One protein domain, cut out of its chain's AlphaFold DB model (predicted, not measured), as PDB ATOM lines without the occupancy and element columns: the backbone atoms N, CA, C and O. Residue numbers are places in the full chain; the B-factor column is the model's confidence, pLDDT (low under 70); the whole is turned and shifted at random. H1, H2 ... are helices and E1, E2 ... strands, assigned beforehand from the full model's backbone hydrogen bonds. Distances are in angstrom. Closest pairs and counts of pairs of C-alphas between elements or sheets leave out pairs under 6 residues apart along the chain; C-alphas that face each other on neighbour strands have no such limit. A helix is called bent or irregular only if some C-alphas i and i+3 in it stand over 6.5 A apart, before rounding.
ATOM      1  N   ALA A   2      86.191 180.583 271.817       59.56
ATOM      2  CA  ALA A   2      86.204 180.418 270.366       59.56
ATOM      3  C   ALA A   2      86.049 178.927 270.024       59.56
ATOM      4  O   ALA A   2      86.697 178.073 270.625       59.56
ATOM      5  N   LYS A   3      85.144 178.613 269.098       66.38
ATOM      6  CA  LYS A   3      84.923 177.252 268.608       66.38
ATOM      7  C   LYS A   3      86.149 176.842 267.787       66.38
ATOM      8  O   LYS A   3      86.350 177.406 266.717       66.38
ATOM      9  N   SER A   4      86.963 175.897 268.265       75.12
ATOM     10  CA  SER A   4      88.030 175.339 267.424       75.12
ATOM     11  C   SER A   4      87.408 174.569 266.257       75.12
ATOM     12  O   SER A   4      86.361 173.922 266.404       75.12
ATOM     13  N   MET A   5      88.010 174.684 265.070       87.69
ATOM     14  CA  MET A   5      87.546 173.931 263.909       87.69
ATOM     15  C   MET A   5      87.761 172.445 264.182       87.69
ATOM     16  O   MET A   5      88.878 172.002 264.458       87.69
ATOM     17  N   ARG A   6      86.664 171.685 264.145       87.88
ATOM     18  CA  ARG A   6      86.707 170.233 264.276       87.88
ATOM     19  C   ARG A   6      86.917 169.606 262.915       87.88
ATOM     20  O   ARG A   6      86.158 169.901 261.994       87.88
ATOM     21  N   ILE A   7      87.898 168.722 262.826       88.81
ATOM     22  CA  ILE A   7      88.184 167.951 261.618       88.81
ATOM     23  C   ILE A   7      88.018 166.465 261.906       88.81
ATOM     24  O   ILE A   7      88.329 165.997 263.002       88.81
ATOM     25  N   TYR A   8      87.497 165.733 260.928       87.50
ATOM     26  CA  TYR A   8      87.400 164.281 260.978       87.50
ATOM     27  C   TYR A   8      88.540 163.701 260.148       87.50
ATOM     28  O   TYR A   8      88.709 164.084 258.991       87.50
ATOM     29  N   LEU A   9      89.315 162.798 260.740       83.75
ATOM     30  CA  LEU A   9      90.381 162.087 260.045       83.75
ATOM     31  C   LEU A   9      89.945 160.639 259.839       83.75
ATOM     32  O   LEU A   9      89.707 159.917 260.807       83.75
ATOM     33  N   ASP A  10      89.833 160.225 258.581       83.88
ATOM     34  CA  ASP A  10      89.484 158.849 258.249       83.88
ATOM     35  C   ASP A  10      90.644 157.895 258.586       83.88
ATOM     36  O   ASP A  10      91.824 158.229 258.447       83.88
ATOM     37  N   ASN A  11      90.314 156.672 258.995       80.69
ATOM     38  CA  ASN A  11      91.295 155.628 259.268       80.69
ATOM     39  C   ASN A  11      92.114 155.248 258.022       80.69
ATOM     40  O   ASN A  11      93.268 154.840 258.148       80.69
ATOM     41  N   CYS A  12      91.556 155.378 256.818       82.12
ATOM     42  CA  CYS A  12      92.292 155.066 255.592       82.12
ATOM     43  C   CYS A  12      93.402 156.084 255.280       82.12
ATOM     44  O   CYS A  12      94.362 155.738 254.589       82.12
ATOM     45  N   CYS A  13      93.332 157.305 255.826       83.88
ATOM     46  CA  CYS A  13      94.374 158.319 255.655       83.88
ATOM     47  C   CYS A  13      95.714 157.869 256.255       83.88
ATOM     48  O   CYS A  13      96.773 158.268 255.778       83.88
ATOM     49  N   PHE A  14      95.689 156.988 257.259       82.69
ATOM     50  CA  PHE A  14      96.902 156.411 257.840       82.69
ATOM     51  C   PHE A  14      97.623 155.450 256.895       82.69
ATOM     52  O   PHE A  14      98.819 155.232 257.061       82.69
ATOM     53  N   ASN A  15      96.931 154.920 255.886       86.44
ATOM     54  CA  ASN A  15      97.536 154.004 254.931       86.44
ATOM     55  C   ASN A  15      98.208 154.728 253.755       86.44
ATOM     56  O   ASN A  15      98.941 154.077 253.018       86.44
ATOM     57  N   ARG A  16      97.992 156.047 253.576       89.19
ATOM     58  CA  ARG A  16      98.528 156.860 252.454       89.19
ATOM     59  C   ARG A  16     100.020 156.661 252.168       89.19
ATOM     60  O   ARG A  16     100.321 156.424 251.000       89.19
ATOM     61  N   PRO A  17     100.915 156.582 253.171       89.56
ATOM     62  CA  PRO A  17     102.328 156.288 252.930       89.56
ATOM     63  C   PRO A  17     102.595 154.928 252.260       89.56
ATOM     64  O   PRO A  17     103.593 154.771 251.567       89.56
ATOM     65  N   PHE A  18     101.711 153.945 252.453       91.25
ATOM     66  CA  PHE A  18     101.853 152.582 251.926       91.25
ATOM     67  C   PHE A  18     101.122 152.363 250.594       91.25
ATOM     68  O   PHE A  18     101.223 151.284 250.012       91.25
ATOM     69  N   HIS A  19     100.356 153.348 250.117       90.25
ATOM     70  CA  HIS A  19      99.736 153.286 248.796       90.25
ATOM     71  C   HIS A  19     100.760 153.579 247.691       90.25
ATOM     72  O   HIS A  19     101.833 154.125 247.946       90.25
ATOM     73  N   ASP A  20     100.407 153.223 246.452       93.81
ATOM     74  CA  ASP A  20     101.218 153.522 245.272       93.81
ATOM     75  C   ASP A  20     101.458 155.035 245.132       93.81
ATOM     76  O   ASP A  20     100.528 155.822 244.956       93.81
ATOM     77  N   GLN A  21     102.727 155.433 245.197       94.31
ATOM     78  CA  GLN A  21     103.166 156.827 245.144       94.31
ATOM     79  C   GLN A  21     103.315 157.355 243.707       94.31
ATOM     80  O   GLN A  21     103.807 158.467 243.510       94.31
ATOM     81  N   SER A  22     102.897 156.593 242.690       96.31
ATOM     82  CA  SER A  22     102.894 157.043 241.290       96.31
ATOM     83  C   SER A  22     101.998 158.270 241.059       96.31
ATOM     84  O   SER A  22     102.288 159.109 240.204       96.31
ATOM     85  N   SER A  23     100.935 158.418 241.856       96.19
ATOM     86  CA  SER A  23     100.013 159.551 241.794       96.19
ATOM     87  C   SER A  23     100.484 160.722 242.654       96.19
ATOM     88  O   SER A  23     100.717 160.583 243.856       96.19
ATOM     89  N   LEU A  24     100.518 161.920 242.059       95.56
ATOM     90  CA  LEU A  24     100.807 163.169 242.770       95.56
ATOM     91  C   LEU A  24      99.861 163.390 243.960       95.56
ATOM     92  O   LEU A  24     100.299 163.844 245.012       95.56
ATOM     93  N   THR A  25      98.581 163.040 243.824       94.94
ATOM     94  CA  THR A  25      97.596 163.191 244.903       94.94
ATOM     95  C   THR A  25      97.973 162.360 246.125       94.94
ATOM     96  O   THR A  25      97.949 162.873 247.238       94.94
ATOM     97  N   ILE A  26      98.379 161.102 245.927       93.00
ATOM     98  CA  ILE A  26      98.747 160.205 247.033       93.00
ATOM     99  C   ILE A  26      99.994 160.727 247.754       93.00
ATOM    100  O   ILE A  26     100.045 160.699 248.985       93.00
ATOM    101  N   ARG A  27     100.954 161.280 247.004       94.81
ATOM    102  CA  ARG A  27     102.154 161.912 247.568       94.81
ATOM    103  C   ARG A  27     101.809 163.128 248.423       94.81
ATOM    104  O   ARG A  27     102.213 163.195 249.579       94.81
ATOM    105  N   LEU A  28     100.995 164.043 247.894       95.25
ATOM    106  CA  LEU A  28     100.570 165.238 248.626       95.25
ATOM    107  C   LEU A  28      99.750 164.889 249.876       95.25
ATOM    108  O   LEU A  28      99.944 165.493 250.923       95.25
ATOM    109  N   GLU A  29      98.863 163.893 249.804       93.19
ATOM    110  CA  GLU A  29      98.105 163.426 250.973       93.19
ATOM    111  C   GLU A  29      99.008 162.782 252.034       93.19
ATOM    112  O   GLU A  29      98.792 162.974 253.234       93.19
ATOM    113  N   THR A  30     100.029 162.042 251.596       93.06
ATOM    114  CA  THR A  30     101.034 161.425 252.471       93.06
ATOM    115  C   THR A  30     101.826 162.487 253.232       93.06
ATOM    116  O   THR A  30     102.025 162.342 254.438       93.06
ATOM    117  N   GLU A  31     102.219 163.566 252.553       93.19
ATOM    118  CA  GLU A  31     102.970 164.687 253.132       93.19
ATOM    119  C   GLU A  31     102.095 165.616 253.992       93.19
ATOM    120  O   GLU A  31     102.529 166.069 255.047       93.19
ATOM    121  N   ALA A  32     100.841 165.867 253.605       92.69
ATOM    122  CA  ALA A  32      99.947 166.773 254.335       92.69
ATOM    123  C   ALA A  32      99.416 166.172 255.649       92.69
ATOM    124  O   ALA A  32      99.161 166.889 256.619       92.69
ATOM    125  N   LYS A  33      99.228 164.847 255.703       90.94
ATOM    126  CA  LYS A  33      98.718 164.139 256.886       90.94
ATOM    127  C   LYS A  33      99.520 164.429 258.172       90.94
ATOM    128  O   LYS A  33      98.869 164.759 259.165       90.94
ATOM    129  N   PRO A  34     100.864 164.323 258.225       89.38
ATOM    130  CA  PRO A  34     101.627 164.635 259.437       89.38
ATOM    131  C   PRO A  34     101.486 166.102 259.865       89.38
ATOM    132  O   PRO A  34     101.282 166.359 261.048       89.38
ATOM    133  N   GLU A  35     101.460 167.053 258.927       91.81
ATOM    134  CA  GLU A  35     101.243 168.474 259.244       91.81
ATOM    135  C   GLU A  35      99.867 168.710 259.899       91.81
ATOM    136  O   GLU A  35      99.728 169.459 260.869       91.81
ATOM    137  N   ILE A  36      98.824 168.034 259.406       90.06
ATOM    138  CA  ILE A  36      97.484 168.090 260.011       90.06
ATOM    139  C   ILE A  36      97.503 167.501 261.429       90.06
ATOM    140  O   ILE A  36      96.831 168.031 262.315       90.06
ATOM    141  N   GLN A  37      98.274 166.438 261.666       87.75
ATOM    142  CA  GLN A  37      98.412 165.844 262.998       87.75
ATOM    143  C   GLN A  37      99.130 166.773 263.978       87.75
ATOM    144  O   GLN A  37      98.631 166.951 265.086       87.75
ATOM    145  N   GLU A  38     100.210 167.438 263.572       90.38
ATOM    146  CA  GLU A  38     100.877 168.447 264.410       90.38
ATOM    147  C   GLU A  38      99.934 169.606 264.766       90.38
ATOM    148  O   GLU A  38      99.920 170.102 265.896       90.38
ATOM    149  N   LYS A  39      99.072 170.019 263.830       89.19
ATOM    150  CA  LYS A  39      98.037 171.037 264.087       89.19
ATOM    151  C   LYS A  39      96.947 170.548 265.048       89.19
ATOM    152  O   LYS A  39      96.391 171.349 265.800       89.19
ATOM    153  N   ILE A  40      96.641 169.251 265.063       88.44
ATOM    154  CA  ILE A  40      95.763 168.652 266.082       88.44
ATOM    155  C   ILE A  40      96.471 168.645 267.446       88.44
ATOM    156  O   ILE A  40      95.877 169.053 268.443       88.44
ATOM    157  N   GLU A  41      97.735 168.222 267.502       86.12
ATOM    158  CA  GLU A  41      98.514 168.125 268.747       86.12
ATOM    159  C   GLU A  41      98.794 169.490 269.386       86.12
ATOM    160  O   GLU A  41      98.727 169.629 270.607       86.12
ATOM    161  N   SER A  42      99.022 170.519 268.570       88.88
ATOM    162  CA  SER A  42      99.173 171.914 269.013       88.88
ATOM    163  C   SER A  42      97.846 172.594 269.380       88.88
ATOM    164  O   SER A  42      97.838 173.750 269.805       88.88
ATOM    165  N   GLY A  43      96.713 171.898 269.237       87.25
ATOM    166  CA  GLY A  43      95.388 172.407 269.593       87.25
ATOM    167  C   GLY A  43      94.795 173.413 268.600       87.25
ATOM    168  O   GLY A  43      93.750 173.998 268.889       87.25
ATOM    169  N   VAL A  44      95.417 173.599 267.428       89.19
ATOM    170  CA  VAL A  44      94.880 174.428 266.333       89.19
ATOM    171  C   VAL A  44      93.584 173.820 265.794       89.19
ATOM    172  O   VAL A  44      92.603 174.532 265.560       89.19
ATOM    173  N   PHE A  45      93.551 172.492 265.655       89.19
ATOM    174  CA  PHE A  45      92.356 171.738 265.292       89.19
ATOM    175  C   PHE A  45      91.915 170.810 266.419       89.19
ATOM    176  O   PHE A  45      92.730 170.223 267.124       89.19
ATOM    177  N   ALA A  46      90.603 170.621 266.551       88.19
ATOM    178  CA  ALA A  46      90.063 169.551 267.380       88.19
ATOM    179  C   ALA A  46      89.763 168.325 266.510       88.19
ATOM    180  O   ALA A  46      89.021 168.414 265.532       88.19
ATOM    181  N   LEU A  47      90.300 167.166 266.881       86.81
ATOM    182  CA  LEU A  47      89.966 165.914 266.211       86.81
ATOM    183  C   LEU A  47      88.562 165.455 266.629       86.81
ATOM    184  O   LEU A  47      88.268 165.302 267.815       86.81
ATOM    185  N   GLY A  48      87.686 165.248 265.650       83.81
ATOM    186  CA  GLY A  48      86.406 164.572 265.823       83.81
ATOM    187  C   GLY A  48      86.514 163.108 265.408       83.81
ATOM    188  O   GLY A  48      87.078 162.804 264.362       83.81
ATOM    189  N   TRP A  49      85.937 162.207 266.201       73.06
ATOM    190  CA  TRP A  49      85.827 160.780 265.887       73.06
ATOM    191  C   TRP A  49      84.443 160.244 266.271       73.06
ATOM    192  O   TRP A  49      83.804 160.748 267.195       73.06
ATOM    193  N   SER A  50      83.969 159.222 265.562       60.31
ATOM    194  CA  SER A  50      82.741 158.477 265.887       60.31
ATOM    195  C   SER A  50      83.024 157.169 266.641       60.31
ATOM    196  O   SER A  50      82.100 156.531 267.134       60.31
ATOM    197  N   TYR A  51      84.299 156.789 266.778       54.66
ATOM    198  CA  TYR A  51      84.773 155.581 267.458       54.66
ATOM    199  C   TYR A  51      85.960 155.940 268.366       54.66
ATOM    200  O   TYR A  51      86.752 156.801 267.973       54.66
ATOM    201  N   PRO A  52      86.144 155.313 269.545       53.94
ATOM    202  CA  PRO A  52      87.307 155.568 270.389       53.94
ATOM    203  C   PRO A  52      88.569 154.993 269.729       53.94
ATOM    204  O   PRO A  52      88.996 153.872 269.998       53.94
ATOM    205  N   LEU A  53      89.185 155.776 268.844       54.00
ATOM    206  CA  LEU A  53      90.595 155.627 268.510       54.00
ATOM    207  C   LEU A  53      91.374 155.898 269.797       54.00
ATOM    208  O   LEU A  53      91.547 157.037 270.219       54.00
ATOM    209  N   GLN A  54      91.784 154.824 270.467       46.78
ATOM    210  CA  GLN A  54      92.551 154.897 271.702       46.78
ATOM    211  C   GLN A  54      93.795 155.770 271.476       46.78
ATOM    212  O   GLN A  54      94.553 155.537 270.530       46.78
ATOM    213  N   GLY A  55      93.998 156.771 272.343       49.31
ATOM    214  CA  GLY A  55      94.975 157.863 272.184       49.31
ATOM    215  C   GLY A  55      96.438 157.454 271.957       49.31
ATOM    216  O   GLY A  55      97.265 158.296 271.623       49.31
ATOM    217  N   ASN A  56      96.764 156.161 272.050       47.47
ATOM    218  CA  ASN A  56      98.084 155.618 271.737       47.47
ATOM    219  C   ASN A  56      98.392 155.525 270.230       47.47
ATOM    220  O   ASN A  56      99.565 155.421 269.881       47.47
ATOM    221  N   ARG A  57      97.406 155.597 269.316       52.72
ATOM    222  CA  ARG A  57      97.693 155.583 267.861       52.72
ATOM    223  C   ARG A  57      98.210 156.901 267.294       52.72
ATOM    224  O   ARG A  57      98.907 156.861 266.286       52.72
ATOM    225  N   MET A  58      97.928 158.041 267.929       52.81
ATOM    226  CA  MET A  58      98.469 159.325 267.461       52.81
ATOM    227  C   MET A  58      99.991 159.390 267.672       52.81
ATOM    228  O   MET A  58     100.709 159.845 266.792       52.81
ATOM    229  N   LYS A  59     100.494 158.780 268.758       46.28
ATOM    230  CA  LYS A  59     101.933 158.684 269.067       46.28
ATOM    231  C   LYS A  59     102.694 157.598 268.301       46.28
ATOM    232  O   LYS A  59     103.913 157.673 268.204       46.28
ATOM    233  N   LEU A  60     102.010 156.585 267.763       44.72
ATOM    234  CA  LEU A  60     102.667 155.440 267.113       44.72
ATOM    235  C   LEU A  60     103.401 155.802 265.811       44.72
ATOM    236  O   LEU A  60     104.277 155.050 265.402       44.72
ATOM    237  N   PHE A  61     103.105 156.948 265.190       47.41
ATOM    238  CA  PHE A  61     103.705 157.334 263.905       47.41
ATOM    239  C   PHE A  61     104.729 158.470 263.976       47.41
ATOM    240  O   PHE A  61     105.400 158.705 262.979       47.41
ATOM    241  N   SER A  62     104.951 159.085 265.145       43.47
ATOM    242  CA  SER A  62     106.147 159.921 265.368       43.47
ATOM    243  C   SER A  62     107.451 159.112 265.248       43.47
ATOM    244  O   SER A  62     108.519 159.702 265.150       43.47
ATOM    245  N   ASN A  63     107.367 157.774 265.258       39.44
ATOM    246  CA  ASN A  63     108.500 156.851 265.155       39.44
ATOM    247  C   ASN A  63     108.619 156.157 263.783       39.44
ATOM    248  O   ASN A  63     109.445 155.260 263.641       39.44
ATOM    249  N   CYS A  64     107.814 156.527 262.779       39.00
ATOM    250  CA  CYS A  64     108.058 156.107 261.395       39.00
ATOM    251  C   CYS A  64     108.962 157.146 260.722       39.00
ATOM    252  O   CYS A  64     108.488 157.989 259.963       39.00
ATOM    253  N   HIS A  65     110.243 157.110 261.081       40.47
ATOM    254  CA  HIS A  65     111.322 157.672 260.273       40.47
ATOM    255  C   HIS A  65     111.925 156.555 259.423       40.47
ATOM    256  O   HIS A  65     112.009 155.419 259.948       40.47
TER     257      HIS A  65
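What this domain is: This is residues 2 to 65 of the 65 residues of an uncharacterized protein of Candidatus Kentron sp. H (UniProt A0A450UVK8). A long helix, H2, is crossed by shorter H1 at residues 26 to 33, with the small parallel sheet E1, E2 near its residues 36 to 41; a tail with H3 follows. The 64 printed residues run E1, H1, H2, E2, H3, class mixed: a strand-helix-strand unit, parallel strands linked through helices by a right-handed crossover, then H3. It is only just compact, close to loose, radius of gyration of the C-alphas 12.6 A, spans 40 by 23 by 22 A.

Where its parts are: E1, residues 5 to 8, begins at C-alpha (87.546, 173.931, 263.909). H1 is 11 to 18, irregular, C-alphas 14 and 17 being 7.3 A apart; H2, 24 to 41, spans 26.5 A; E2 is 45 to 48. H3, 56 to 59, ends at C-alpha (101.933, 158.684, 269.067).

How they stand to each other: In parallel E1 and E2, N 7 and O 46 are 2.9 A apart, within hydrogen-bond range. H1 touches H2, residues 26 to 33 alone, at a steep tilt of 55 degrees, opposite ways; closest C-alphas Arg 16 and Thr 30, 5.2 A. O i to N i+4 pairs within range: H1 0 of 4, i+3 4 of 5; H2 12 of 14.

The domain as a whole: The printed part has no cut. Residues 2 to 3 and 50 to 65 have pLDDT under 70.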